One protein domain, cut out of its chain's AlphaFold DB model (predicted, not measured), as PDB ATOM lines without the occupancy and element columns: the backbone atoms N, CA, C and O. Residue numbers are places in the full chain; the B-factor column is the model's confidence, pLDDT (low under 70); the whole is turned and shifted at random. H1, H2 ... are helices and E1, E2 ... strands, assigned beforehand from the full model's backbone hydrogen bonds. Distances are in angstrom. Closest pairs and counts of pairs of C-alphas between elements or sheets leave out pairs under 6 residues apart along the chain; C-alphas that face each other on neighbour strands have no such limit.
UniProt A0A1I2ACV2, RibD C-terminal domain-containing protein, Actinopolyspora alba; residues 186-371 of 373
ATOM      1  N   VAL A 186      38.406   7.152 -20.182       81.62
ATOM      2  CA  VAL A 186      37.019   7.559 -20.425       81.62
ATOM      3  C   VAL A 186      36.572   8.513 -19.323       81.62
ATOM      4  O   VAL A 186      36.598   8.157 -18.148       81.62
ATOM      5  N   VAL A 187      36.139   9.717 -19.691       83.31
ATOM      6  CA  VAL A 187      35.591  10.711 -18.758       83.31
ATOM      7  C   VAL A 187      34.072  10.609 -18.739       83.31
ATOM      8  O   VAL A 187      33.442  10.706 -19.789       83.31
ATOM      9  N   VAL A 188      33.482  10.460 -17.555       78.81
ATOM     10  CA  VAL A 188      32.028  10.401 -17.349       78.81
ATOM     11  C   VAL A 188      31.628  11.495 -16.366       78.81
ATOM     12  O   VAL A 188      31.967  11.409 -15.187       78.81
ATOM     13  N   ASN A 189      30.934  12.532 -16.847       81.81
ATOM     14  CA  ASN A 189      30.584  13.703 -16.038       81.81
ATOM     15  C   ASN A 189      29.184  14.254 -16.350       81.81
ATOM     16  O   ASN A 189      28.725  14.258 -17.496       81.81
ATOM     17  N   HIS A 190      28.536  14.797 -15.317       81.44
ATOM     18  CA  HIS A 190      27.419  15.723 -15.483       81.44
ATOM     19  C   HIS A 190      27.955  17.112 -15.810       81.44
ATOM     20  O   HIS A 190      28.973  17.525 -15.254       81.44
ATOM     21  N   VAL A 191      27.262  17.829 -16.691       86.44
ATOM     22  CA  VAL A 191      27.599  19.202 -17.067       86.44
ATOM     23  C   VAL A 191      26.323  20.016 -17.296       86.44
ATOM     24  O   VAL A 191      25.324  19.484 -17.776       86.44
ATOM     25  N   THR A 192      26.317  21.290 -16.925       80.81
ATOM     26  CA  THR A 192      25.232  22.235 -17.250       80.81
ATOM     27  C   THR A 192      25.472  22.899 -18.610       80.81
ATOM     28  O   THR A 192      26.554  22.761 -19.185       80.81
ATOM     29  N   LEU A 193      24.504  23.655 -19.141       80.12
ATOM     30  CA  LEU A 193      24.680  24.351 -20.428       80.12
ATOM     31  C   LEU A 193      25.817  25.384 -20.399       80.12
ATOM     32  O   LEU A 193      26.480  25.606 -21.407       80.12
ATOM     33  N   ASP A 194      26.069  25.992 -19.240       79.69
ATOM     34  CA  ASP A 194      27.186  26.908 -18.989       79.69
ATOM     35  C   ASP A 194      28.473  26.199 -18.527       79.69
ATOM     36  O   ASP A 194      29.436  26.838 -18.095       79.69
ATOM     37  N   GLY A 195      28.513  24.870 -18.647       83.38
ATOM     38  CA  GLY A 195      29.718  24.070 -18.477       83.38
ATOM     39  C   GLY A 195      30.049  23.691 -17.037       83.38
ATOM     40  O   GLY A 195      31.133  23.155 -16.814       83.38
ATOM     41  N   VAL A 196      29.180  23.952 -16.061       86.81
ATOM     42  CA  VAL A 196      29.439  23.695 -14.636       86.81
ATOM     43  C   VAL A 196      29.359  22.199 -14.332       86.81
ATOM     44  O   VAL A 196      28.437  21.512 -14.759       86.81
ATOM     45  N   VAL A 197      30.341  21.697 -13.576       86.50
ATOM     46  CA  VAL A 197      30.440  20.285 -13.146       86.50
ATOM     47  C   VAL A 197      30.515  20.125 -11.624       86.50
ATOM     48  O   VAL A 197      30.710  19.024 -11.120       86.50
ATOM     49  N   GLN A 198      30.441  21.229 -10.879       86.88
ATOM     50  CA  GLN A 198      30.633  21.255  -9.430       86.88
ATOM     51  C   GLN A 198      29.373  20.795  -8.688       86.88
ATOM     52  O   GLN A 198      28.298  21.331  -8.932       86.88
ATOM     53  N   GLY A 199      29.510  19.825  -7.780       82.31
ATOM     54  CA  GLY A 199      28.442  19.355  -6.885       82.31
ATOM     55  C   GLY A 199      27.161  18.831  -7.558       82.31
ATOM     56  O   GLY A 199      26.084  19.275  -7.168       82.31
ATOM     57  N   PRO A 200      27.214  17.947  -8.572       80.50
ATOM     58  CA  PRO A 200      26.015  17.479  -9.272       80.50
ATOM     59  C   PRO A 200      25.088  16.605  -8.418       80.50
ATOM     60  O   PRO A 200      23.877  16.637  -8.615       80.50
ATOM     61  N   GLY A 201      25.635  15.808  -7.503       75.44
ATOM     62  CA  GLY A 201      24.917  14.748  -6.804       75.44
ATOM     63  C   GLY A 201      24.267  15.175  -5.493       75.44
ATOM     64  O   GLY A 201      23.154  14.743  -5.223       75.44
ATOM     65  N   ARG A 202      24.932  15.987  -4.658       80.44
ATOM     66  CA  ARG A 202      24.373  16.432  -3.359       80.44
ATOM     67  C   ARG A 202      24.570  17.923  -3.123       80.44
ATOM     68  O   ARG A 202      25.561  18.493  -3.575       80.44
ATOM     69  N   ALA A 203      23.669  18.529  -2.347       81.50
ATOM     70  CA  ALA A 203      23.737  19.941  -1.964       81.50
ATOM     71  C   ALA A 203      25.084  20.315  -1.319       81.50
ATOM     72  O   ALA A 203      25.696  21.316  -1.686       81.50
ATOM     73  N   GLU A 204      25.595  19.465  -0.428       82.69
ATOM     74  CA  GLU A 204      26.837  19.700   0.313       82.69
ATOM     75  C   GLU A 204      28.079  19.045  -0.323       82.69
ATOM     76  O   GLU A 204      29.152  19.066   0.275       82.69
ATOM     77  N   GLU A 205      27.965  18.455  -1.521       77.69
ATOM     78  CA  GLU A 205      29.062  17.719  -2.177       77.69
ATOM     79  C   GLU A 205      30.305  18.594  -2.419       77.69
ATOM     80  O   GLU A 205      31.443  18.171  -2.193       77.69
ATOM     81  N   ASP A 206      30.110  19.835  -2.877       83.50
ATOM     82  CA  ASP A 206      31.215  20.750  -3.163       83.50
ATOM     83  C   ASP A 206      30.816  22.231  -3.075       83.50
ATOM     84  O   ASP A 206      30.513  22.871  -4.079       83.50
ATOM     85  N   THR A 207      30.891  22.800  -1.870       86.38
ATOM     86  CA  THR A 207      30.522  24.197  -1.571       86.38
ATOM     87  C   THR A 207      31.661  25.212  -1.746       86.38
ATOM     88  O   THR A 207      31.564  26.362  -1.308       86.38
ATOM     89  N   ARG A 208      32.780  24.806  -2.364       86.62
ATOM     90  CA  ARG A 208      33.938  25.690  -2.573       86.62
ATOM     91  C   ARG A 208      33.566  26.916  -3.393       86.62
ATOM     92  O   ARG A 208      32.647  26.880  -4.209       86.62
ATOM     93  N   ASP A 209      34.333  27.982  -3.185       85.69
ATOM     94  CA  ASP A 209      34.210  29.231  -3.939       85.69
ATOM     95  C   ASP A 209      32.819  29.892  -3.771       85.69
ATOM     96  O   ASP A 209      32.385  30.675  -4.608       85.69
ATOM     97  N   GLY A 210      32.117  29.574  -2.670       83.75
ATOM     98  CA  GLY A 210      30.772  30.074  -2.373       83.75
ATOM     99  C   GLY A 210      29.652  29.366  -3.141       83.75
ATOM    100  O   GLY A 210      28.537  29.880  -3.193       83.75
ATOM    101  N   PHE A 211      29.925  28.206  -3.750       87.56
ATOM    102  CA  PHE A 211      28.942  27.480  -4.548       87.56
ATOM    103  C   PHE A 211      27.791  26.942  -3.681       87.56
ATOM    104  O   PHE A 211      27.995  26.099  -2.810       87.56
ATOM    105  N   ALA A 212      26.573  27.420  -3.947       87.25
ATOM    106  CA  ALA A 212      25.369  27.111  -3.169       87.25
ATOM    107  C   ALA A 212      24.350  26.234  -3.923       87.25
ATOM    108  O   ALA A 212      23.246  26.010  -3.435       87.25
ATOM    109  N   HIS A 213      24.697  25.755  -5.120       83.62
ATOM    110  CA  HIS A 213      23.759  25.098  -6.037       83.62
ATOM    111  C   HIS A 213      23.929  23.578  -6.117       83.62
ATOM    112  O   HIS A 213      23.535  22.992  -7.119       83.62
ATOM    113  N   GLY A 214      24.537  22.928  -5.120       85.19
ATOM    114  CA  GLY A 214      24.779  21.481  -5.164       85.19
ATOM    115  C   GLY A 214      23.498  20.643  -5.322       85.19
ATOM    116  O   GLY A 214      22.405  21.087  -4.978       85.19
ATOM    117  N   GLY A 215      23.631  19.413  -5.823       77.94
ATOM    118  CA  GLY A 215      22.516  18.474  -6.032       77.94
ATOM    119  C   GLY A 215      21.684  18.751  -7.287       77.94
ATOM    120  O   GLY A 215      20.626  18.159  -7.489       77.94
ATOM    121  N   TRP A 216      22.150  19.644  -8.158       80.00
ATOM    122  CA  TRP A 216      21.409  20.106  -9.331       80.00
ATOM    123  C   TRP A 216      21.128  19.019 -10.384       80.00
ATOM    124  O   TRP A 216      20.227  19.201 -11.204       80.00
ATOM    125  N   ALA A 217      21.859  17.897 -10.391       72.88
ATOM    126  CA  ALA A 217      21.645  16.811 -11.352       72.88
ATOM    127  C   ALA A 217      20.603  15.777 -10.883       72.88
ATOM    128  O   ALA A 217      20.094  15.010 -11.705       72.88
ATOM    129  N   GLU A 218      20.259  15.753  -9.589       69.06
ATOM    130  CA  GLU A 218      19.372  14.740  -9.001       69.06
ATOM    131  C   GLU A 218      17.960  14.804  -9.602       69.06
ATOM    132  O   GLU A 218      17.405  13.782 -10.005       69.06
ATOM    133  N   ALA A 219      17.423  16.017  -9.773       63.19
ATOM    134  CA  ALA A 219      16.071  16.247 -10.285       63.19
ATOM    135  C   ALA A 219      15.831  15.709 -11.710       63.19
ATOM    136  O   ALA A 219      14.689  15.452 -12.079       63.19
ATOM    137  N   ASN A 220      16.895  15.526 -12.501       59.06
ATOM    138  CA  ASN A 220      16.822  15.085 -13.897       59.06
ATOM    139  C   ASN A 220      17.429  13.688 -14.115       59.06
ATOM    140  O   ASN A 220      17.799  13.336 -15.236       59.06
ATOM    141  N   THR A 221      17.581  12.899 -13.050       59.78
ATOM    142  CA  THR A 221      18.097  11.532 -13.154       59.78
ATOM    143  C   THR A 221      16.994  10.572 -13.598       59.78
ATOM    144  O   THR A 221      15.982  10.430 -12.918       59.78
ATOM    145  N   ASP A 222      17.202   9.888 -14.727       53.19
ATOM    146  CA  ASP A 222      16.289   8.875 -15.269       53.19
ATOM    147  C   ASP A 222      16.984   7.512 -15.483       53.19
ATOM    148  O   ASP A 222      18.208   7.369 -15.381       53.19
ATOM    149  N   ASP A 223      16.198   6.480 -15.799       50.19
ATOM    150  CA  ASP A 223      16.709   5.122 -16.034       50.19
ATOM    151  C   ASP A 223      17.684   5.042 -17.225       50.19
ATOM    152  O   ASP A 223      18.508   4.126 -17.309       50.19
ATOM    153  N   VAL A 224      17.607   5.987 -18.170       54.84
ATOM    154  CA  VAL A 224      18.499   6.048 -19.335       54.84
ATOM    155  C   VAL A 224      19.868   6.571 -18.929       54.84
ATOM    156  O   VAL A 224      20.875   5.952 -19.272       54.84
ATOM    157  N   LEU A 225      19.905   7.660 -18.164       56.56
ATOM    158  CA  LEU A 225      21.106   8.235 -17.582       56.56
ATOM    159  C   LEU A 225      21.833   7.192 -16.740       56.56
ATOM    160  O   LEU A 225      23.010   6.939 -16.981       56.56
ATOM    161  N   LEU A 226      21.111   6.514 -15.841       58.25
ATOM    162  CA  LEU A 226      21.662   5.458 -14.992       58.25
ATOM    163  C   LEU A 226      22.229   4.286 -15.804       58.25
ATOM    164  O   LEU A 226      23.292   3.764 -15.464       58.25
ATOM    165  N   ARG A 227      21.564   3.884 -16.895       59.75
ATOM    166  CA  ARG A 227      22.053   2.823 -17.789       59.75
ATOM    167  C   ARG A 227      23.338   3.225 -18.508       59.75
ATOM    168  O   ARG A 227      24.308   2.474 -18.451       59.75
ATOM    169  N   VAL A 228      23.360   4.391 -19.159       56.19
ATOM    170  CA  VAL A 228      24.533   4.857 -19.923       56.19
ATOM    171  C   VAL A 228      25.730   5.072 -19.000       56.19
ATOM    172  O   VAL A 228      26.851   4.688 -19.325       56.19
ATOM    173  N   TRP A 229      25.488   5.630 -17.816       59.22
ATOM    174  CA  TRP A 229      26.502   5.773 -16.778       59.22
ATOM    175  C   TRP A 229      27.003   4.421 -16.281       59.22
ATOM    176  O   TRP A 229      28.209   4.229 -16.160       59.22
ATOM    177  N   GLY A 230      26.103   3.464 -16.043       59.09
ATOM    178  CA  GLY A 230      26.464   2.099 -15.672       59.09
ATOM    179  C   GLY A 230      27.346   1.419 -16.721       59.09
ATOM    180  O   GLY A 230      28.360   0.823 -16.370       59.09
ATOM    181  N   GLU A 231      27.014   1.554 -18.005       59.50
ATOM    182  CA  GLU A 231      27.822   1.034 -19.112       59.50
ATOM    183  C   GLU A 231      29.195   1.714 -19.181       59.50
ATOM    184  O   GLU A 231      30.215   1.025 -19.229       59.50
ATOM    185  N   ALA A 232      29.245   3.046 -19.098       55.47
ATOM    186  CA  ALA A 232      30.493   3.804 -19.141       55.47
ATOM    187  C   ALA A 232      31.405   3.528 -17.928       55.47
ATOM    188  O   ALA A 232      32.621   3.449 -18.082       55.47
ATOM    189  N   MET A 233      30.828   3.323 -16.739       56.03
ATOM    190  CA  MET A 233      31.549   2.978 -15.505       56.03
ATOM    191  C   MET A 233      31.880   1.488 -15.376       56.03
ATOM    192  O   MET A 233      32.709   1.122 -14.547       56.03
ATOM    193  N   SER A 234      31.288   0.618 -16.201       55.91
ATOM    194  CA  SER A 234      31.587  -0.824 -16.211       55.91
ATOM    195  C   SER A 234      32.949  -1.180 -16.829       55.91
ATOM    196  O   SER A 234      33.270  -2.365 -16.974       55.91
ATOM    197  N   GLY A 235      33.756  -0.169 -17.176       55.03
ATOM    198  CA  GLY A 235      35.124  -0.318 -17.659       55.03
ATOM    199  C   GLY A 235      35.930  -1.282 -16.790       55.03
ATOM    200  O   GLY A 235      36.010  -1.158 -15.569       55.03
ATOM    201  N   SER A 236      36.529  -2.287 -17.423       56.59
ATOM    202  CA  SER A 236      37.211  -3.390 -16.738       56.59
ATOM    203  C   SER A 236      38.578  -3.017 -16.139       56.59
ATOM    204  O   SER A 236      39.221  -3.875 -15.531       56.59
ATOM    205  N   GLY A 237      39.048  -1.775 -16.319       65.75
ATOM    206  CA  GLY A 237      40.383  -1.322 -15.915       65.75
ATOM    207  C   GLY A 237      40.467  -0.813 -14.483       65.75
ATOM    208  O   GLY A 237      41.391  -1.187 -13.751       65.75
ATOM    209  N   GLY A 238      39.493   0.005 -14.079       79.06
ATOM    210  CA  GLY A 238      39.449   0.655 -12.772       79.06
ATOM    211  C   GLY A 238      39.030   2.123 -12.838       79.06
ATOM    212  O   GLY A 238      38.765   2.663 -13.910       79.06
ATOM    213  N   PHE A 239      38.990   2.774 -11.678       83.19
ATOM    214  CA  PHE A 239      38.697   4.200 -11.560       83.19
ATOM    215  C   PHE A 239      39.974   5.033 -11.485       83.19
ATOM    216  O   PHE A 239      40.935   4.647 -10.822       83.19
ATOM    217  N   LEU A 240      39.951   6.203 -12.110       87.00
ATOM    218  CA  LEU A 240      40.976   7.230 -12.001       87.00
ATOM    219  C   LEU A 240      40.350   8.458 -11.332       87.00
ATOM    220  O   LEU A 240      39.470   9.105 -11.897       87.00
ATOM    221  N   LEU A 241      40.754   8.736 -10.094       87.19
ATOM    222  CA  LEU A 241      40.068   9.686  -9.216       87.19
ATOM    223  C   LEU A 241      41.033  10.758  -8.719       87.19
ATOM    224  O   LEU A 241      42.147  10.461  -8.292       87.19
ATOM    225  N   GLY A 242      40.582  12.010  -8.700       88.62
ATOM    226  CA  GLY A 242      41.237  13.043  -7.906       88.62
ATOM    227  C   GLY A 242      40.953  12.842  -6.416       88.62
ATOM    228  O   GLY A 242      39.916  12.287  -6.047       88.62
ATOM    229  N   ARG A 243      41.833  13.353  -5.548       88.94
ATOM    230  CA  ARG A 243      41.698  13.285  -4.078       88.94
ATOM    231  C   ARG A 243      40.281  13.519  -3.551       88.94
ATOM    232  O   ARG A 243      39.764  12.679  -2.831       88.94
ATOM    233  N   ARG A 244      39.651  14.649  -3.898       84.75
ATOM    234  CA  ARG A 244      38.330  15.001  -3.343       84.75
ATOM    235  C   ARG A 244      37.261  14.013  -3.765       84.75
ATOM    236  O   ARG A 244      36.451  13.621  -2.943       84.75
ATOM    237  N   THR A 245      37.261  13.607  -5.031       82.44
ATOM    238  CA  THR A 245      36.289  12.628  -5.512       82.44
ATOM    239  C   THR A 245      36.533  11.266  -4.872       82.44
ATOM    240  O   THR A 245      35.579  10.594  -4.506       82.44
ATOM    241  N   TYR A 246      37.792  10.884  -4.649       84.94
ATOM    242  CA  TYR A 246      38.140   9.690  -3.879       84.94
ATOM    243  C   TYR A 246      37.610   9.753  -2.438       84.94
ATOM    244  O   TYR A 246      36.936   8.824  -1.998       84.94
ATOM    245  N   GLU A 247      37.873  10.844  -1.718       85.12
ATOM    246  CA  GLU A 247      37.431  11.044  -0.334       85.12
ATOM    247  C   GLU A 247      35.905  11.107  -0.222       85.12
ATOM    248  O   GLU A 247      35.328  10.429   0.624       85.12
ATOM    249  N   ASP A 248      35.250  11.873  -1.093       79.81
ATOM    250  CA  ASP A 248      33.810  12.107  -1.046       79.81
ATOM    251  C   ASP A 248      33.012  10.878  -1.502       79.81
ATOM    252  O   ASP A 248      32.158  10.390  -0.762       79.81
ATOM    253  N   VAL A 249      33.324  10.307  -2.672       73.31
ATOM    254  CA  VAL A 249      32.583   9.157  -3.214       73.31
ATOM    255  C   VAL A 249      32.777   7.940  -2.316       73.31
ATOM    256  O   VAL A 249      31.797   7.328  -1.888       73.31
ATOM    257  N   LEU A 250      34.018   7.576  -1.985       75.56
ATOM    258  CA  LEU A 250      34.247   6.393  -1.155       75.56
ATOM    259  C   LEU A 250      33.898   6.646   0.303       75.56
ATOM    260  O   LEU A 250      33.356   5.743   0.928       75.56
ATOM    261  N   GLY A 251      34.144   7.843   0.839       77.94
ATOM    262  CA  GLY A 251      33.713   8.199   2.189       77.94
ATOM    263  C   GLY A 251      32.201   8.075   2.337       77.94
ATOM    264  O   GLY A 251      31.724   7.393   3.242       77.94
ATOM    265  N   PHE A 252      31.442   8.631   1.395       73.25
ATOM    266  CA  PHE A 252      29.987   8.559   1.406       73.25
ATOM    267  C   PHE A 252      29.467   7.128   1.278       73.25
ATOM    268  O   PHE A 252      28.618   6.721   2.072       73.25
ATOM    269  N   TRP A 253      29.956   6.361   0.297       69.12
ATOM    270  CA  TRP A 253      29.429   5.027  -0.001       69.12
ATOM    271  C   TRP A 253      29.945   3.928   0.937       69.12
ATOM    272  O   TRP A 253      29.236   2.943   1.132       69.12
ATOM    273  N   ASN A 254      31.129   4.083   1.543       70.94
ATOM    274  CA  ASN A 254      31.639   3.133   2.539       70.94
ATOM    275  C   ASN A 254      31.087   3.371   3.948       70.94
ATOM    276  O   ASN A 254      30.988   2.407   4.710       70.94
ATOM    277  N   ALA A 255      30.701   4.606   4.290       71.62
ATOM    278  CA  ALA A 255      30.150   4.947   5.605       71.62
ATOM    279  C   ALA A 255      28.711   4.452   5.836       71.62
ATOM    280  O   ALA A 255      28.205   4.535   6.952       71.62
ATOM    281  N   ARG A 256      28.036   3.945   4.799       62.81
ATOM    282  CA  ARG A 256      26.643   3.482   4.856       62.81
ATOM    283  C   ARG A 256      26.495   2.081   4.279       62.81
ATOM    284  O   ARG A 256      27.322   1.620   3.491       62.81
ATOM    285  N   GLU A 257      25.421   1.404   4.660       52.94
ATOM    286  CA  GLU A 257      25.045   0.132   4.053       52.94
ATOM    287  C   GLU A 257      24.560   0.413   2.621       52.94
ATOM    288  O   GLU A 257      23.468   0.931   2.403       52.94
ATOM    289  N   SER A 258      25.437   0.188   1.639       49.84
ATOM    290  CA  SER A 258      25.191   0.513   0.233       49.84
ATOM    291  C   SER A 258      25.476  -0.684  -0.670       49.84
ATOM    292  O   SER A 258      26.521  -1.328  -0.511       49.84
ATOM    293  N   PRO A 259      24.630  -0.938  -1.688       44.66
ATOM    294  CA  PRO A 259      24.909  -1.947  -2.705       44.66
ATOM    295  C   PRO A 259      26.177  -1.626  -3.521       44.66
ATOM    296  O   PRO A 259      26.773  -2.515  -4.120       44.66
ATOM    297  N   PHE A 260      26.651  -0.379  -3.511       49.66
ATOM    298  CA  PHE A 260      27.874   0.016  -4.210       49.66
ATOM    299  C   PHE A 260      29.145  -0.232  -3.392       49.66
ATOM    300  O   PHE A 260      30.234  -0.226  -3.958       49.66
ATOM    301  N   ARG A 261      29.038  -0.506  -2.084       61.72
ATOM    302  CA  ARG A 261      30.192  -0.656  -1.182       61.72
ATOM    303  C   ARG A 261      31.134  -1.783  -1.604       61.72
ATOM    304  O   ARG A 261      32.341  -1.590  -1.719       61.72
ATOM    305  N   GLU A 262      30.580  -2.970  -1.853       60.44
ATOM    306  CA  GLU A 262      31.354  -4.146  -2.274       60.44
ATOM    307  C   GLU A 262      31.962  -3.932  -3.668       60.44
ATOM    308  O   GLU A 262      33.136  -4.228  -3.890       60.44
ATOM    309  N   ALA A 263      31.182  -3.357  -4.591       62.06
ATOM    310  CA  ALA A 263      31.619  -3.070  -5.952       62.06
ATOM    311  C   ALA A 263      32.786  -2.073  -5.961       62.06
ATOM    312  O   ALA A 263      33.854  -2.392  -6.483       62.06
ATOM    313  N   LEU A 264      32.632  -0.924  -5.297       67.00
ATOM    314  CA  LEU A 264      33.671   0.098  -5.189       67.00
ATOM    315  C   LEU A 264      34.935  -0.470  -4.547       67.00
ATOM    316  O   LEU A 264      36.017  -0.300  -5.096       67.00
ATOM    317  N   ASN A 265      34.831  -1.218  -3.449       75.69
ATOM    318  CA  ASN A 265      36.007  -1.781  -2.781       75.69
ATOM    319  C   ASN A 265      36.712  -2.880  -3.594       75.69
ATOM    320  O   ASN A 265      37.914  -3.065  -3.424       75.69
ATOM    321  N   SER A 266      36.016  -3.560  -4.510       71.50
ATOM    322  CA  SER A 266      36.596  -4.612  -5.361       71.50
ATOM    323  C   SER A 266      37.351  -4.103  -6.598       71.50
ATOM    324  O   SER A 266      38.186  -4.822  -7.146       71.50
ATOM    325  N   VAL A 267      37.075  -2.876  -7.043       76.44
ATOM    326  CA  VAL A 267      37.645  -2.298  -8.269       76.44
ATOM    327  C   VAL A 267      38.967  -1.581  -7.966       76.44
ATOM    328  O   VAL A 267      39.109  -0.960  -6.909       76.44
ATOM    329  N   ARG A 268      39.937  -1.654  -8.891       85.88
ATOM    330  CA  ARG A 268      41.203  -0.902  -8.811       85.88
ATOM    331  C   ARG A 268      40.959   0.599  -8.929       85.88
ATOM    332  O   ARG A 268      40.148   1.024  -9.748       85.88
ATOM    333  N   LYS A 269      41.667   1.394  -8.131       88.19
ATOM    334  CA  LYS A 269      41.526   2.851  -8.081       88.19
ATOM    335  C   LYS A 269      42.903   3.487  -8.119       88.19
ATOM    336  O   LYS A 269      43.747   3.177  -7.288       88.19
ATOM    337  N   TYR A 270      43.100   4.393  -9.058       90.19
ATOM    338  CA  TYR A 270      44.314   5.174  -9.213       90.19
ATOM    339  C   TYR A 270      44.026   6.597  -8.759       90.19
ATOM    340  O   TYR A 270      43.113   7.242  -9.280       90.19
ATOM    341  N   ILE A 271      44.741   7.060  -7.738       91.81
ATOM    342  CA  ILE A 271      44.421   8.299  -7.035       91.81
ATOM    343  C   ILE A 271      45.453   9.361  -7.392       91.81
ATOM    344  O   ILE A 271      46.623   9.250  -7.032       91.81
ATOM    345  N   ALA A 272      45.007  10.407  -8.083       90.50
ATOM    346  CA  ALA A 272      45.794  11.605  -8.327       90.50
ATOM    347  C   ALA A 272      45.671  12.538  -7.115       90.50
ATOM    348  O   ALA A 272      44.616  13.137  -6.863       90.50
ATOM    349  N   SER A 273      46.743  12.631  -6.332       89.50
ATOM    350  CA  SER A 273      46.824  13.512  -5.170       89.50
ATOM    351  C   SER A 273      48.275  13.813  -4.823       89.50
ATOM    352  O   SER A 273      49.092  12.902  -4.788       89.50
ATOM    353  N   THR A 274      48.550  15.069  -4.482       85.31
ATOM    354  CA  THR A 274      49.838  15.537  -3.945       85.31
ATOM    355  C   THR A 274      49.853  15.612  -2.416       85.31
ATOM    356  O   THR A 274      50.877  15.917  -1.818       85.31
ATOM    357  N   THR A 275      48.711  15.377  -1.756       87.88
ATOM    358  CA  THR A 275      48.564  15.560  -0.298       87.88
ATOM    359  C   THR A 275      48.154  14.293   0.445       87.88
ATOM    360  O   THR A 275      48.090  14.310   1.669       87.88
ATOM    361  N   LEU A 276      47.803  13.219  -0.271       87.81
ATOM    362  CA  LEU A 276      47.526  11.924   0.351       87.81
ATOM    363  C   LEU A 276      48.835  11.148   0.483       87.81
ATOM    364  O   LEU A 276      49.706  11.262  -0.373       87.81
ATOM    365  N   THR A 277      48.938  10.337   1.527       87.19
ATOM    366  CA  THR A 277      50.084   9.459   1.778       87.19
ATOM    367  C   THR A 277      49.605   8.031   1.966       87.19
ATOM    368  O   THR A 277      48.532   7.805   2.529       87.19
ATOM    369  N   ASP A 278      50.408   7.066   1.529       83.56
ATOM    370  CA  ASP A 278      50.139   5.659   1.798       83.56
ATOM    371  C   ASP A 278      50.323   5.306   3.289       83.56
ATOM    372  O   ASP A 278      51.157   5.913   3.969       83.56
ATOM    373  N   PRO A 279      49.587   4.302   3.806       84.62
ATOM    374  CA  PRO A 279      48.560   3.524   3.110       84.62
ATOM    375  C   PRO A 279      47.228   4.279   2.989       84.62
ATOM    376  O   PRO A 279      46.743   4.894   3.939       84.62
ATOM    377  N   LEU A 280      46.595   4.175   1.820       89.31
ATOM    378  CA  LEU A 280      45.262   4.731   1.593       89.31
ATOM    379  C   LEU A 280      44.166   3.964   2.375       89.31
ATOM    380  O   LEU A 280      44.237   2.741   2.500       89.31
ATOM    381  N   PRO A 281      43.107   4.649   2.860       85.56
ATOM    382  CA  PRO A 281      42.101   4.055   3.752       85.56
ATOM    383  C   PRO A 281      41.169   3.031   3.082       85.56
ATOM    384  O   PRO A 281      40.540   2.233   3.777       85.56
ATOM    385  N   TRP A 282      41.053   3.041   1.749       87.06
ATOM    386  CA  TRP A 282      40.144   2.169   1.005       87.06
ATOM    387  C   TRP A 282      40.922   1.133   0.178       87.06
ATOM    388  O   TRP A 282      41.909   1.488  -0.471       87.06
ATOM    389  N   PRO A 283      40.478  -0.138   0.137       84.31
ATOM    390  CA  PRO A 283      41.204  -1.214  -0.535       84.31
ATOM    391  C   PRO A 283      41.276  -1.017  -2.053       84.31
ATOM    392  O   PRO A 283      40.428  -0.351  -2.659       84.31
ATOM    393  N   ASN A 284      42.272  -1.661  -2.674       86.06
ATOM    394  CA  ASN A 284      42.552  -1.586  -4.113       86.06
ATOM    395  C   ASN A 284      42.788  -0.149  -4.613       86.06
ATOM    396  O   ASN A 284      42.418   0.171  -5.743       86.06
ATOM    397  N   SER A 285      43.373   0.705  -3.772       89.19
ATOM    398  CA  SER A 285      43.718   2.087  -4.109       89.19
ATOM    399  C   SER A 285      45.230   2.239  -4.222       89.19
ATOM    400  O   SER A 285      45.964   1.749  -3.369       89.19
ATOM    401  N   THR A 286      45.686   2.920  -5.268       90.12
ATOM    402  CA  THR A 286      47.099   3.192  -5.543       90.12
ATOM    403  C   THR A 286      47.271   4.681  -5.786       90.12
ATOM    404  O   THR A 286      46.582   5.251  -6.634       90.12
ATOM    405  N   LEU A 287      48.173   5.316  -5.046       90.19
ATOM    406  CA  LEU A 287      48.526   6.715  -5.250       90.19
ATOM    407  C   LEU A 287      49.417   6.853  -6.500       90.19
ATOM    408  O   LEU A 287      50.348   6.074  -6.682       90.19
ATOM    409  N   LEU A 288      49.122   7.824  -7.369       87.94
ATOM    410  CA  LEU A 288      49.858   8.039  -8.625       87.94
ATOM    411  C   LEU A 288      51.128   8.893  -8.470       87.94
ATOM    412  O   LEU A 288      51.989   8.847  -9.343       87.94
ATOM    413  N   GLY A 289      51.258   9.649  -7.376       82.12
ATOM    414  CA  GLY A 289      52.377  10.571  -7.159       82.12
ATOM    415  C   GLY A 289      52.273  11.862  -7.982       82.12
ATOM    416  O   GLY A 289      51.182  12.258  -8.395       82.12
ATOM    417  N   ASP A 290      53.416  12.521  -8.186       77.38
ATOM    418  CA  ASP A 290      53.479  13.898  -8.699       77.38
ATOM    419  C   ASP A 290      53.344  14.005 -10.230       77.38
ATOM    420  O   ASP A 290      52.767  14.973 -10.726       77.38
ATOM    421  N   ASP A 291      53.811  13.006 -10.992       83.62
ATOM    422  CA  ASP A 291      53.761  13.008 -12.464       83.62
ATOM    423  C   ASP A 291      52.645  12.103 -13.006       83.62
ATOM    424  O   ASP A 291      52.856  11.037 -13.593       83.62
ATOM    425  N   VAL A 292      51.409  12.540 -12.763       87.75
ATOM    426  CA  VAL A 292      50.196  11.815 -13.163       87.75
ATOM    427  C   VAL A 292      50.165  11.496 -14.670       87.75
ATOM    428  O   VAL A 292      49.885  10.341 -14.998       87.75
ATOM    429  N   PRO A 293      50.454  12.427 -15.605       87.56
ATOM    430  CA  PRO A 293      50.432  12.122 -17.036       87.56
ATOM    431  C   PRO A 293      51.374  10.987 -17.445       87.56
ATOM    432  O   PRO A 293      50.953  10.097 -18.184       87.56
ATOM    433  N   VAL A 294      52.615  10.974 -16.946       86.06
ATOM    434  CA  VAL A 294      53.597   9.931 -17.284       86.06
ATOM    435  C   VAL A 294      53.143   8.565 -16.777       86.06
ATOM    436  O   VAL A 294      53.185   7.580 -17.517       86.06
ATOM    437  N   VAL A 295      52.642   8.496 -15.542       86.69
ATOM    438  CA  VAL A 295      52.159   7.230 -14.975       86.69
ATOM    439  C   VAL A 295      50.947   6.706 -15.749       86.69
ATOM    440  O   VAL A 295      50.880   5.515 -16.056       86.69
ATOM    441  N   ILE A 296      50.008   7.581 -16.128       87.38
ATOM    442  CA  ILE A 296      48.846   7.190 -16.937       87.38
ATOM    443  C   ILE A 296      49.263   6.735 -18.340       87.38
ATOM    444  O   ILE A 296      48.734   5.732 -18.821       87.38
ATOM    445  N   ALA A 297      50.224   7.405 -18.979       85.06
ATOM    446  CA  ALA A 297      50.770   6.968 -20.262       85.06
ATOM    447  C   ALA A 297      51.375   5.553 -20.167       85.06
ATOM    448  O   ALA A 297      51.070   4.703 -20.998       85.06
ATOM    449  N   GLY A 298      52.117   5.249 -19.097       82.94
ATOM    450  CA  GLY A 298      52.636   3.897 -18.855       82.94
ATOM    451  C   GLY A 298      51.544   2.850 -18.586       82.94
ATOM    452  O   GLY A 298      51.660   1.701 -19.015       82.94
ATOM    453  N   LEU A 299      50.443   3.221 -17.920       82.31
ATOM    454  CA  LEU A 299      49.289   2.330 -17.737       82.31
ATOM    455  C   LEU A 299      48.552   2.043 -19.055       82.31
ATOM    456  O   LEU A 299      47.937   0.982 -19.182       82.31
ATOM    457  N   ARG A 300      48.628   2.946 -20.044       79.12
ATOM    458  CA  ARG A 300      48.037   2.729 -21.374       79.12
ATOM    459  C   ARG A 300      48.684   1.583 -22.141       79.12
ATOM    460  O   ARG A 300      47.984   0.865 -22.855       79.12
ATOM    461  N   GLU A 301      49.991   1.416 -21.975       75.06
ATOM    462  CA  GLU A 301      50.791   0.392 -22.656       75.06
ATOM    463  C   GLU A 301      50.569  -1.015 -22.083       75.06
ATOM    464  O   GLU A 301      50.866  -2.017 -22.736       75.06
ATOM    465  N   GLN A 302      50.016  -1.113 -20.873       68.44
ATOM    466  CA  GLN A 302      49.747  -2.392 -20.229       68.44
ATOM    467  C   GLN A 302      48.423  -2.997 -20.725       68.44
ATOM    468  O   GLN A 302      47.438  -2.272 -20.903       68.44
ATOM    469  N   PRO A 303      48.339  -4.335 -20.887       59.69
ATOM    470  CA  PRO A 303      47.077  -5.005 -21.174       59.69
ATOM    471  C   PRO A 303      46.079  -4.734 -20.043       59.69
ATOM    472  O   PRO A 303      46.254  -5.196 -18.913       59.69
ATOM    473  N   GLY A 304      45.022  -3.983 -20.345       63.62
ATOM    474  CA  GLY A 304      44.086  -3.494 -19.341       63.62
ATOM    475  C   GLY A 304      42.705  -3.201 -19.914       63.62
ATOM    476  O   GLY A 304      42.501  -3.127 -21.123       63.62
ATOM    477  N   GLY A 305      41.726  -3.109 -19.015       70.88
ATOM    478  CA  GLY A 305      40.416  -2.559 -19.344       70.88
ATOM    479  C   GLY A 305      40.430  -1.036 -19.313       70.88
ATOM    480  O   GLY A 305      41.381  -0.440 -18.820       70.88
ATOM    481  N   ASP A 306      39.354  -0.410 -19.784       78.69
ATOM    482  CA  ASP A 306      39.238   1.053 -19.790       78.69
ATOM    483  C   ASP A 306      39.276   1.622 -18.356       78.69
ATOM    484  O   ASP A 306      38.658   1.065 -17.439       78.69
ATOM    485  N   LEU A 307      40.021   2.717 -18.176       84.50
ATOM    486  CA  LEU A 307      40.065   3.496 -16.942       84.50
ATOM    487  C   LEU A 307      39.029   4.612 -17.012       84.50
ATOM    488  O   LEU A 307      38.981   5.374 -17.979       84.50
ATOM    489  N   VAL A 308      38.217   4.715 -15.966       80.88
ATOM    490  CA  VAL A 308      37.094   5.652 -15.920       80.88
ATOM    491  C   VAL A 308      37.391   6.781 -14.946       80.88
ATOM    492  O   VAL A 308      37.657   6.540 -13.767       80.88
ATOM    493  N   ILE A 309      37.311   8.016 -15.432       82.31
ATOM    494  CA  ILE A 309      37.329   9.222 -14.612       82.31
ATOM    495  C   ILE A 309      35.884   9.614 -14.327       82.31
ATOM    496  O   ILE A 309      35.124   9.916 -15.246       82.31
ATOM    497  N   MET A 310      35.527   9.616 -13.046       72.31
ATOM    498  CA  MET A 310      34.237  10.082 -12.547       72.31
ATOM    499  C   MET A 310      34.484  11.324 -11.704       72.31
ATOM    500  O   MET A 310      35.332  11.296 -10.807       72.31
ATOM    501  N   GLY A 311      33.783  12.420 -11.994       68.38
ATOM    502  CA  GLY A 311      34.103  13.706 -11.378       68.38
ATOM    503  C   GLY A 311      35.559  14.092 -11.660       68.38
ATOM    504  O   GLY A 311      36.173  13.604 -12.597       68.38
ATOM    505  N   SER A 312      36.182  14.934 -10.839       77.62
ATOM    506  CA  SER A 312      37.611  15.289 -10.984       77.62
ATOM    507  C   SER A 312      37.954  16.213 -12.168       77.62
ATOM    508  O   SER A 312      38.922  15.981 -12.888       77.62
ATOM    509  N   GLY A 313      37.233  17.328 -12.334       80.06
ATOM    510  CA  GLY A 313      37.501  18.298 -13.411       80.06
ATOM    511  C   GLY A 313      38.950  18.819 -13.488       80.06
ATOM    512  O   GLY A 313      39.426  19.135 -14.568       80.06
ATOM    513  N   GLU A 314      39.683  18.873 -12.372       85.38
ATOM    514  CA  GLU A 314      41.112  19.233 -12.371       85.38
ATOM    515  C   GLU A 314      41.996  18.151 -12.998       85.38
ATOM    516  O   GLU A 314      42.824  18.457 -13.847       85.38
ATOM    517  N   LEU A 315      41.744  16.883 -12.664       85.38
ATOM    518  CA  LEU A 315      42.436  15.737 -13.251       85.38
ATOM    519  C   LEU A 315      42.150  15.615 -14.751       85.38
ATOM    520  O   LEU A 315      43.067  15.373 -15.531       85.38
ATOM    521  N   VAL A 316      40.896  15.839 -15.161       85.75
ATOM    522  CA  VAL A 316      40.509  15.863 -16.580       85.75
ATOM    523  C   VAL A 316      41.314  16.915 -17.343       85.75
ATOM    524  O   VAL A 316      41.844  16.608 -18.405       85.75
ATOM    525  N   ARG A 317      41.464  18.129 -16.795       84.81
ATOM    526  CA  ARG A 317      42.259  19.193 -17.432       84.81
ATOM    527  C   ARG A 317      43.734  18.830 -17.558       84.81
ATOM    528  O   ARG A 317      44.317  19.070 -18.609       84.81
ATOM    529  N   THR A 318      44.320  18.238 -16.519       87.00
ATOM    530  CA  THR A 318      45.721  17.796 -16.545       87.00
ATOM    531  C   THR A 318      45.963  16.746 -17.627       87.00
ATOM    532  O   THR A 318      46.930  16.848 -18.373       87.00
ATOM    533  N   LEU A 319      45.082  15.749 -17.745       87.12
ATOM    534  CA  LEU A 319      45.231  14.683 -18.741       87.12
ATOM    535  C   LEU A 319      44.938  15.163 -20.161       87.12
ATOM    536  O   LEU A 319      45.569  14.700 -21.107       87.12
ATOM    537  N   GLU A 320      44.017  16.108 -20.313       84.56
ATOM    538  CA  GLU A 320      43.695  16.694 -21.610       84.56
ATOM    539  C   GLU A 320      44.835  17.559 -22.160       84.56
ATOM    540  O   GLU A 320      45.154  17.471 -23.345       84.56
ATOM    541  N   ALA A 321      45.514  18.325 -21.297       85.12
ATOM    542  CA  ALA A 321      46.709  19.081 -21.674       85.12
ATOM    543  C   ALA A 321      47.831  18.180 -22.231       85.12
ATOM    544  O   ALA A 321      48.635  18.635 -23.044       85.12
ATOM    545  N   SER A 322      47.844  16.903 -21.836       84.44
ATOM    546  CA  SER A 322      48.800  15.888 -22.291       84.44
ATOM    547  C   SER A 322      48.258  14.962 -23.390       84.44
ATOM    548  O   SER A 322      48.932  13.996 -23.732       84.44
ATOM    549  N   ASP A 323      47.070  15.232 -23.948       82.00
ATOM    550  CA  ASP A 323      46.431  14.407 -24.991       82.00
ATOM    551  C   ASP A 323      46.165  12.949 -24.553       82.00
ATOM    552  O   ASP A 323      46.345  11.991 -25.300       82.00
ATOM    553  N   LEU A 324      45.774  12.765 -23.287       86.12
ATOM    554  CA  LEU A 324      45.580  11.446 -22.678       86.12
ATOM    555  C   LEU A 324      44.109  11.089 -22.446       86.12
ATOM    556  O   LEU A 324      43.849  10.103 -21.757       86.12
ATOM    557  N   VAL A 325      43.139  11.827 -22.988       85.94
ATOM    558  CA  VAL A 325      41.706  11.495 -22.883       85.94
ATOM    559  C   VAL A 325      41.172  11.034 -24.240       85.94
ATOM    560  O   VAL A 325      41.238  11.779 -25.211       85.94
ATOM    561  N   ASP A 326      40.615   9.817 -24.319       81.94
ATOM    562  CA  ASP A 326      40.099   9.293 -25.599       81.94
ATOM    563  C   ASP A 326      38.621   9.612 -25.817       81.94
ATOM    564  O   ASP A 326      38.170   9.752 -26.955       81.94
ATOM    565  N   ARG A 327      37.837   9.624 -24.733       81.25
ATOM    566  CA  ARG A 327      36.377   9.689 -24.818       81.25
ATOM    567  C   ARG A 327      35.776  10.488 -23.677       81.25
ATOM    568  O   ARG A 327      36.099  10.261 -22.512       81.25
ATOM    569  N   TYR A 328      34.799  11.317 -24.032       80.00
ATOM    570  CA  TYR A 328      33.926  12.003 -23.089       80.00
ATOM    571  C   TYR A 328      32.503  11.461 -23.200       80.00
ATOM    572  O   TYR A 328      31.948  11.366 -24.293       80.00
ATOM    573  N   VAL A 329      31.907  11.118 -22.064       75.62
ATOM    574  CA  VAL A 329      30.481  10.831 -21.907       75.62
ATOM    575  C   VAL A 329      29.914  11.945 -21.038       75.62
ATOM    576  O   VAL A 329      30.121  11.969 -19.822       75.62
ATOM    577  N   LEU A 330      29.254  12.907 -21.680       82.06
ATOM    578  CA  LEU A 330      28.748  14.108 -21.024       82.06
ATOM    579  C   LEU A 330      27.233  14.043 -20.929       82.06
ATOM    580  O   LEU A 330      26.546  13.820 -21.921       82.06
ATOM    581  N   SER A 331      26.718  14.253 -19.723       78.06
ATOM    582  CA  SER A 331      25.282  14.400 -19.479       78.06
ATOM    583  C   SER A 331      24.975  15.876 -19.296       78.06
ATOM    584  O   SER A 331      25.205  16.418 -18.216       78.06
ATOM    585  N   SER A 332      24.529  16.514 -20.375       79.69
ATOM    586  CA  SER A 332      24.210  17.935 -20.422       79.69
ATOM    587  C   SER A 332      22.801  18.180 -19.903       79.69
ATOM    588  O   SER A 332      21.816  17.761 -20.514       79.69
ATOM    589  N   HIS A 333      22.710  18.885 -18.784       75.50
ATOM    590  CA  HIS A 333      21.444  19.255 -18.162       75.50
ATOM    591  C   HIS A 333      20.951  20.599 -18.707       75.50
ATOM    592  O   HIS A 333      21.767  21.511 -18.850       75.50
ATOM    593  N   PRO A 334      19.644  20.757 -18.997       74.38
ATOM    594  CA  PRO A 334      19.081  21.950 -19.632       74.38
ATOM    595  C   PRO A 334      18.907  23.110 -18.632       74.38
ATOM    596  O   PRO A 334      17.818  23.656 -18.470       74.38
ATOM    597  N   LEU A 335      19.975  23.471 -17.922       77.38
ATOM    598  CA  LEU A 335      19.990  24.526 -16.910       77.38
ATOM    599  C   LEU A 335      21.304  25.315 -16.956       77.38
ATOM    600  O   LEU A 335      22.320  24.811 -17.435       77.38
ATOM    601  N   VAL A 336      21.259  26.557 -16.469       80.81
ATOM    602  CA  VAL A 336      22.396  27.484 -16.353       80.81
ATOM    603  C   VAL A 336      22.527  27.877 -14.885       80.81
ATOM    604  O   VAL A 336      21.538  28.304 -14.290       80.81
ATOM    605  N   LEU A 337      23.721  27.735 -14.303       82.56
ATOM    606  CA  LEU A 337      23.962  28.047 -12.885       82.56
ATOM    607  C   LEU A 337      24.628  29.413 -12.673       82.56
ATOM    608  O   LEU A 337      24.487  30.007 -11.609       82.56
ATOM    609  N   GLY A 338      25.368  29.923 -13.659       80.06
ATOM    610  CA  GLY A 338      26.020  31.234 -13.618       80.06
ATOM    611  C   GLY A 338      27.276  31.310 -12.738       80.06
ATOM    612  O   GLY A 338      28.007  32.297 -12.808       80.06
ATOM    613  N   SER A 339      27.566  30.279 -11.940       83.06
ATOM    614  CA  SER A 339      28.750  30.179 -11.078       83.06
ATOM    615  C   SER A 339      29.163  28.716 -10.855       83.06
ATOM    616  O   SER A 339      28.361  27.804 -11.049       83.06
ATOM    617  N   GLY A 340      30.419  28.487 -10.455       83.75
ATOM    618  CA  GLY A 340      30.979  27.157 -10.184       83.75
ATOM    619  C   GLY A 340      32.087  26.735 -11.154       83.75
ATOM    620  O   GLY A 340      32.398  27.414 -12.136       83.75
ATOM    621  N   ARG A 341      32.730  25.598 -10.866       83.81
ATOM    622  CA  ARG A 341      33.828  25.070 -11.695       83.81
ATOM    623  C   ARG A 341      33.318  24.529 -13.027       83.81
ATOM    624  O   ARG A 341      32.462  23.646 -13.049       83.81
ATOM    625  N   ARG A 342      33.926  24.999 -14.122       83.69
ATOM    626  CA  ARG A 342      33.606  24.580 -15.492       83.69
ATOM    627  C   ARG A 342      34.456  23.399 -15.970       83.69
ATOM    628  O   ARG A 342      35.626  23.281 -15.590       83.69
ATOM    629  N   LEU A 343      33.878  22.552 -16.824       81.38
ATOM    630  CA  LEU A 343      34.585  21.472 -17.521       81.38
ATOM    631  C   LEU A 343      35.628  22.036 -18.491       81.38
ATOM    632  O   LEU A 343      36.785  21.621 -18.463       81.38
ATOM    633  N   PHE A 344      35.215  23.029 -19.280       84.12
ATOM    634  CA  PHE A 344      36.052  23.779 -20.211       84.12
ATOM    635  C   PHE A 344      36.225  25.206 -19.664       84.12
ATOM    636  O   PHE A 344      35.311  26.021 -19.791       84.12
ATOM    637  N   PRO A 345      37.324  25.504 -18.949       80.75
ATOM    638  CA  PRO A 345      37.588  26.846 -18.439       80.75
ATOM    639  C   PRO A 345      38.117  27.776 -19.540       80.75
ATOM    640  O   PRO A 345      38.490  27.333 -20.628       80.75
ATOM    641  N   ASP A 346      38.223  29.065 -19.223       78.38
ATOM    642  CA  ASP A 346      38.862  30.041 -20.105       78.38
ATOM    643  C   ASP A 346      40.327  29.640 -20.373       78.38
ATOM    644  O   ASP A 346      41.058  29.256 -19.457       78.38
ATOM    645  N   GLY A 347      40.749  29.694 -21.641       77.38
ATOM    646  CA  GLY A 347      42.083  29.257 -22.078       77.38
ATOM    647  C   GLY A 347      42.208  27.765 -22.426       77.38
ATOM    648  O   GLY A 347      43.307  27.319 -22.753       77.38
ATOM    649  N   PHE A 348      41.117  26.990 -22.390       77.38
ATOM    650  CA  PHE A 348      41.105  25.622 -22.918       77.38
ATOM    651  C   PHE A 348      41.396  25.615 -24.431       77.38
ATOM    652  O   PHE A 348      40.889  26.461 -25.170       77.38
ATOM    653  N   ALA A 349      42.228  24.674 -24.893       74.31
ATOM    654  CA  ALA A 349      42.627  24.600 -26.297       74.31
ATOM    655  C   ALA A 349      41.412  24.368 -27.212       74.31
ATOM    656  O   ALA A 349      40.484  23.640 -26.861       74.31
ATOM    657  N   VAL A 350      41.420  24.977 -28.401       74.69
ATOM    658  CA  VAL A 350      40.391  24.707 -29.412       74.69
ATOM    659  C   VAL A 350      40.552  23.262 -29.876       74.69
ATOM    660  O   VAL A 350      41.521  22.930 -30.555       74.69
ATOM    661  N   THR A 351      39.591  22.418 -29.508       69.81
ATOM    662  CA  THR A 351      39.600  20.986 -29.813       69.81
ATOM    663  C   THR A 351      38.326  20.623 -30.564       69.81
ATOM    664  O   THR A 351      37.220  20.892 -30.094       69.81
ATOM    665  N   ALA A 352      38.482  20.016 -31.740       68.44
ATOM    666  CA  ALA A 352      37.368  19.469 -32.502       68.44
ATOM    667  C   ALA A 352      36.982  18.086 -31.958       68.44
ATOM    668  O   ALA A 352      37.838  17.227 -31.732       68.44
ATOM    669  N   PHE A 353      35.682  17.867 -31.779       69.69
ATOM    670  CA  PHE A 353      35.123  16.596 -31.335       69.69
ATOM    671  C   PHE A 353      34.138  16.065 -32.367       69.69
ATOM    672  O   PHE A 353      33.369  16.826 -32.955       69.69
ATOM    673  N   GLU A 354      34.129  14.749 -32.540       57.84
ATOM    674  CA  GLU A 354      33.127  14.054 -33.337       57.84
ATOM    675  C   GLU A 354      32.033  13.509 -32.417       57.84
ATOM    676  O   GLU A 354      32.314  12.887 -31.385       57.84
ATOM    677  N   LEU A 355      30.772  13.756 -32.785       53.84
ATOM    678  CA  LEU A 355      29.621  13.195 -32.082       53.84
ATOM    679  C   LEU A 355      29.552  11.694 -32.365       53.84
ATOM    680  O   LEU A 355      29.352  11.278 -33.504       53.84
ATOM    681  N   ALA A 356      29.682  10.891 -31.316       51.44
ATOM    682  CA  ALA A 356      29.627   9.440 -31.409       51.44
ATOM    683  C   ALA A 356      28.218   8.878 -31.142       51.44
ATOM    684  O   ALA A 356      27.848   7.889 -31.767       51.44
ATOM    685  N   ASP A 357      27.441   9.471 -30.221       49.25
ATOM    686  CA  ASP A 357      26.094   8.988 -29.847       49.25
ATOM    687  C   ASP A 357      25.253  10.064 -29.114       49.25
ATOM    688  O   ASP A 357      25.843  10.974 -28.524       49.25
ATOM    689  N   THR A 358      23.908   9.965 -29.118       52.28
ATOM    690  CA  THR A 358      22.956  10.931 -28.499       52.28
ATOM    691  C   THR A 358      21.634  10.312 -27.976       52.28
ATOM    692  O   THR A 358      21.197   9.269 -28.458       52.28
ATOM    693  N   THR A 359      20.930  10.984 -27.040       53.47
ATOM    694  CA  THR A 359      19.620  10.566 -26.451       53.47
ATOM    695  C   THR A 359      18.500  11.639 -26.547       53.47
ATOM    696  O   THR A 359      18.747  12.735 -27.045       53.47
ATOM    697  N   THR A 360      17.249  11.334 -26.127       49.22
ATOM    698  CA  THR A 360      16.021  12.114 -26.464       49.22
ATOM    699  C   THR A 360      15.177  12.683 -25.292       49.22
ATOM    700  O   THR A 360      14.020  13.032 -25.522       49.22
ATOM    701  N   THR A 361      15.662  12.772 -24.045       46.00
ATOM    702  CA  THR A 361      14.813  13.039 -22.845       46.00
ATOM    703  C   THR A 361      14.999  14.407 -22.163       46.00
ATOM    704  O   THR A 361      14.652  14.575 -21.000       46.00
ATOM    705  N   GLY A 362      15.508  15.426 -22.862       53.25
ATOM    706  CA  GLY A 362      15.698  16.782 -22.307       53.25
ATOM    707  C   GLY A 362      17.020  16.973 -21.551       53.25
ATOM    708  O   GLY A 362      17.589  18.059 -21.608       53.25
ATOM    709  N   VAL A 363      17.571  15.907 -20.961       56.31
ATOM    710  CA  VAL A 363      19.010  15.778 -20.677       56.31
ATOM    711  C   VAL A 363      19.682  15.212 -21.923       56.31
ATOM    712  O   VAL A 363      19.323  14.132 -22.397       56.31
ATOM    713  N   VAL A 364      20.651  15.942 -22.474       66.88
ATOM    714  CA  VAL A 364      21.390  15.502 -23.662       66.88
ATOM    715  C   VAL A 364      22.594  14.697 -23.202       66.88
ATOM    716  O   VAL A 364      23.559  15.252 -22.679       66.88
ATOM    717  N   ILE A 365      22.539  13.380 -23.385       62.97
ATOM    718  CA  ILE A 365      23.700  12.517 -23.182       62.97
ATOM    719  C   ILE A 365      24.417  12.414 -24.513       62.97
ATOM    720  O   ILE A 365      23.897  11.798 -25.439       62.97
ATOM    721  N   ALA A 366      25.601  13.006 -24.602       65.88
ATOM    722  CA  ALA A 366      26.415  12.960 -25.801       65.88
ATOM    723  C   ALA A 366      27.744  12.263 -25.509       65.88
ATOM    724  O   ALA A 366      28.434  12.560 -24.527       65.88
ATOM    725  N   SER A 367      28.087  11.309 -26.372       66.12
ATOM    726  CA  SER A 367      29.421  10.720 -26.401       66.12
ATOM    727  C   SER A 367      30.256  11.431 -27.451       66.12
ATOM    728  O   SER A 367      29.822  11.545 -28.594       66.12
ATOM    729  N   TYR A 368      31.462  11.844 -27.081       70.38
ATOM    730  CA  TYR A 368      32.399  12.500 -27.985       70.38
ATOM    731  C   TYR A 368      33.698  11.711 -28.075       70.38
ATOM    732  O   TYR A 368      34.250  11.288 -27.052       70.38
ATOM    733  N   ALA A 369      34.174  11.539 -29.304       69.56
ATOM    734  CA  ALA A 369      35.532  11.109 -29.595       69.56
ATOM    735  C   ALA A 369      36.349  12.323 -30.047       69.56
ATOM    736  O   ALA A 369      35.820  13.258 -30.655       69.56
ATOM    737  N   ARG A 370      37.642  12.319 -29.729       69.69
ATOM    738  CA  ARG A 370      38.566  13.355 -30.198       69.69
ATOM    739  C   ARG A 370      38.722  13.247 -31.721       69.69
ATOM    740  O   ARG A 370      38.968  12.151 -32.223       69.69
ATOM    741  N   GLY A 371      38.572  14.361 -32.438       56.00
ATOM    742  CA  GLY A 371      38.835  14.412 -33.878       56.00
ATOM    743  C   GLY A 371      40.333  14.297 -34.175       56.00
ATOM    744  O   GLY A 371      41.162  14.704 -33.355       56.00
TER     745      GLY A 371
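Overview. This is residues 186 to 371 of the 373 residues of the protein "RibD C-terminal domain-containing protein" of Actinopolyspora alba (UniProt A0A1I2ACV2). One long, strongly twisted sheet of eight strands runs through the domain, with helices over both of its faces: H1 over one, H5 over the opposite one, and H2 over its E2 and E3 part. H3 and H4 only graze the sheet, and three long stretches have no named element. The 186 printed residues hold five named helices and eight named strands, in the order E1 H1 E2 H2 H3 E3 E4 H4 E5 H5 E6 E7 E8; the class is mixed, and under half of the residues are in named elements. The sheet, order E4 E3 E2 E5 E1 E6 E8 E7, is mixed; the whole is compact, radius of gyration of the C-alphas 16.1 A, spanning 42 by 40 by 32 A.

Arrangement. Strand beside strand, the sheet runs E4, residues 285 to 287, E3, 269 to 272, E2, 238 to 242, E5, 307 to 310, E1, 186 to 192, E6, 327 to 333, E8, 364 to 370, and E7, 353 to 358. E1 and E6 are parallel, with N 187 and O 327 at 2.9 A; E6 and E8 are antiparallel, with N 330 and O 366 at 3.0 A, both within hydrogen-bond range. E7 and E8 form a hairpin, with N 356 and O 367 at 2.8 A. H1, residues 223 to 233, runs along the strands at a height over the sheet of 9.4 A; its closest C-alphas to E1 are Ala 232 and Val 188, 7.0 A. H5, residues 313 to 321, lies on the opposite face at a height over the sheet of 9.3 A. H2, residues 243 to 254, runs along the strands at a height over the sheet of 10.7 A. With its residues 250 to 254 alone it touches H3, residues 260 to 266, at a steep tilt of 63 degrees, opposite ways; the closest C-alphas, Asn 254 and Arg 261, are 5.5 A apart. H4, residues 292 to 301, and H5 only just touch, and only at their ends, with 3 pairs of C-alphas within 8 A, the closest those of Pro 293 and Leu 319, 6.0 A. E2, H2 H3, E3 is a strand-helix-strand unit, two parallel neighbour strands joined through helices; E1, H1, E2, then E4, H4, E5, then E5, H5, E6 are split ones, with other strands between; the four crossovers are right-handed. Every O i to N i+4 pair is within hydrogen-bond range in H1, H2, H3 and H5; in H4, 5 of 6 are.

Along the chain. E1 begins at C-alpha 186, (37.019, 7.559, -20.425), and is 19.1 A long; E6 is 18.9 A and E8 18.5 A. H2 is 15.7 A, H1 15.0 A and H4 14.9 A. E8 ends at C-alpha 370, (38.566, 13.355, -30.198).

Size, cuts and confidence. The C-alphas of Pro 279 and Thr 360, the two farthest apart, are 44.8 A apart. The printed part has no cut. The links E1 to H1, E3 to E4 and E6 to E7 are long. The mean pLDDT of the printed part is 75.6; 54 residues are under 70, among them 218 to 237 and 351 to 367.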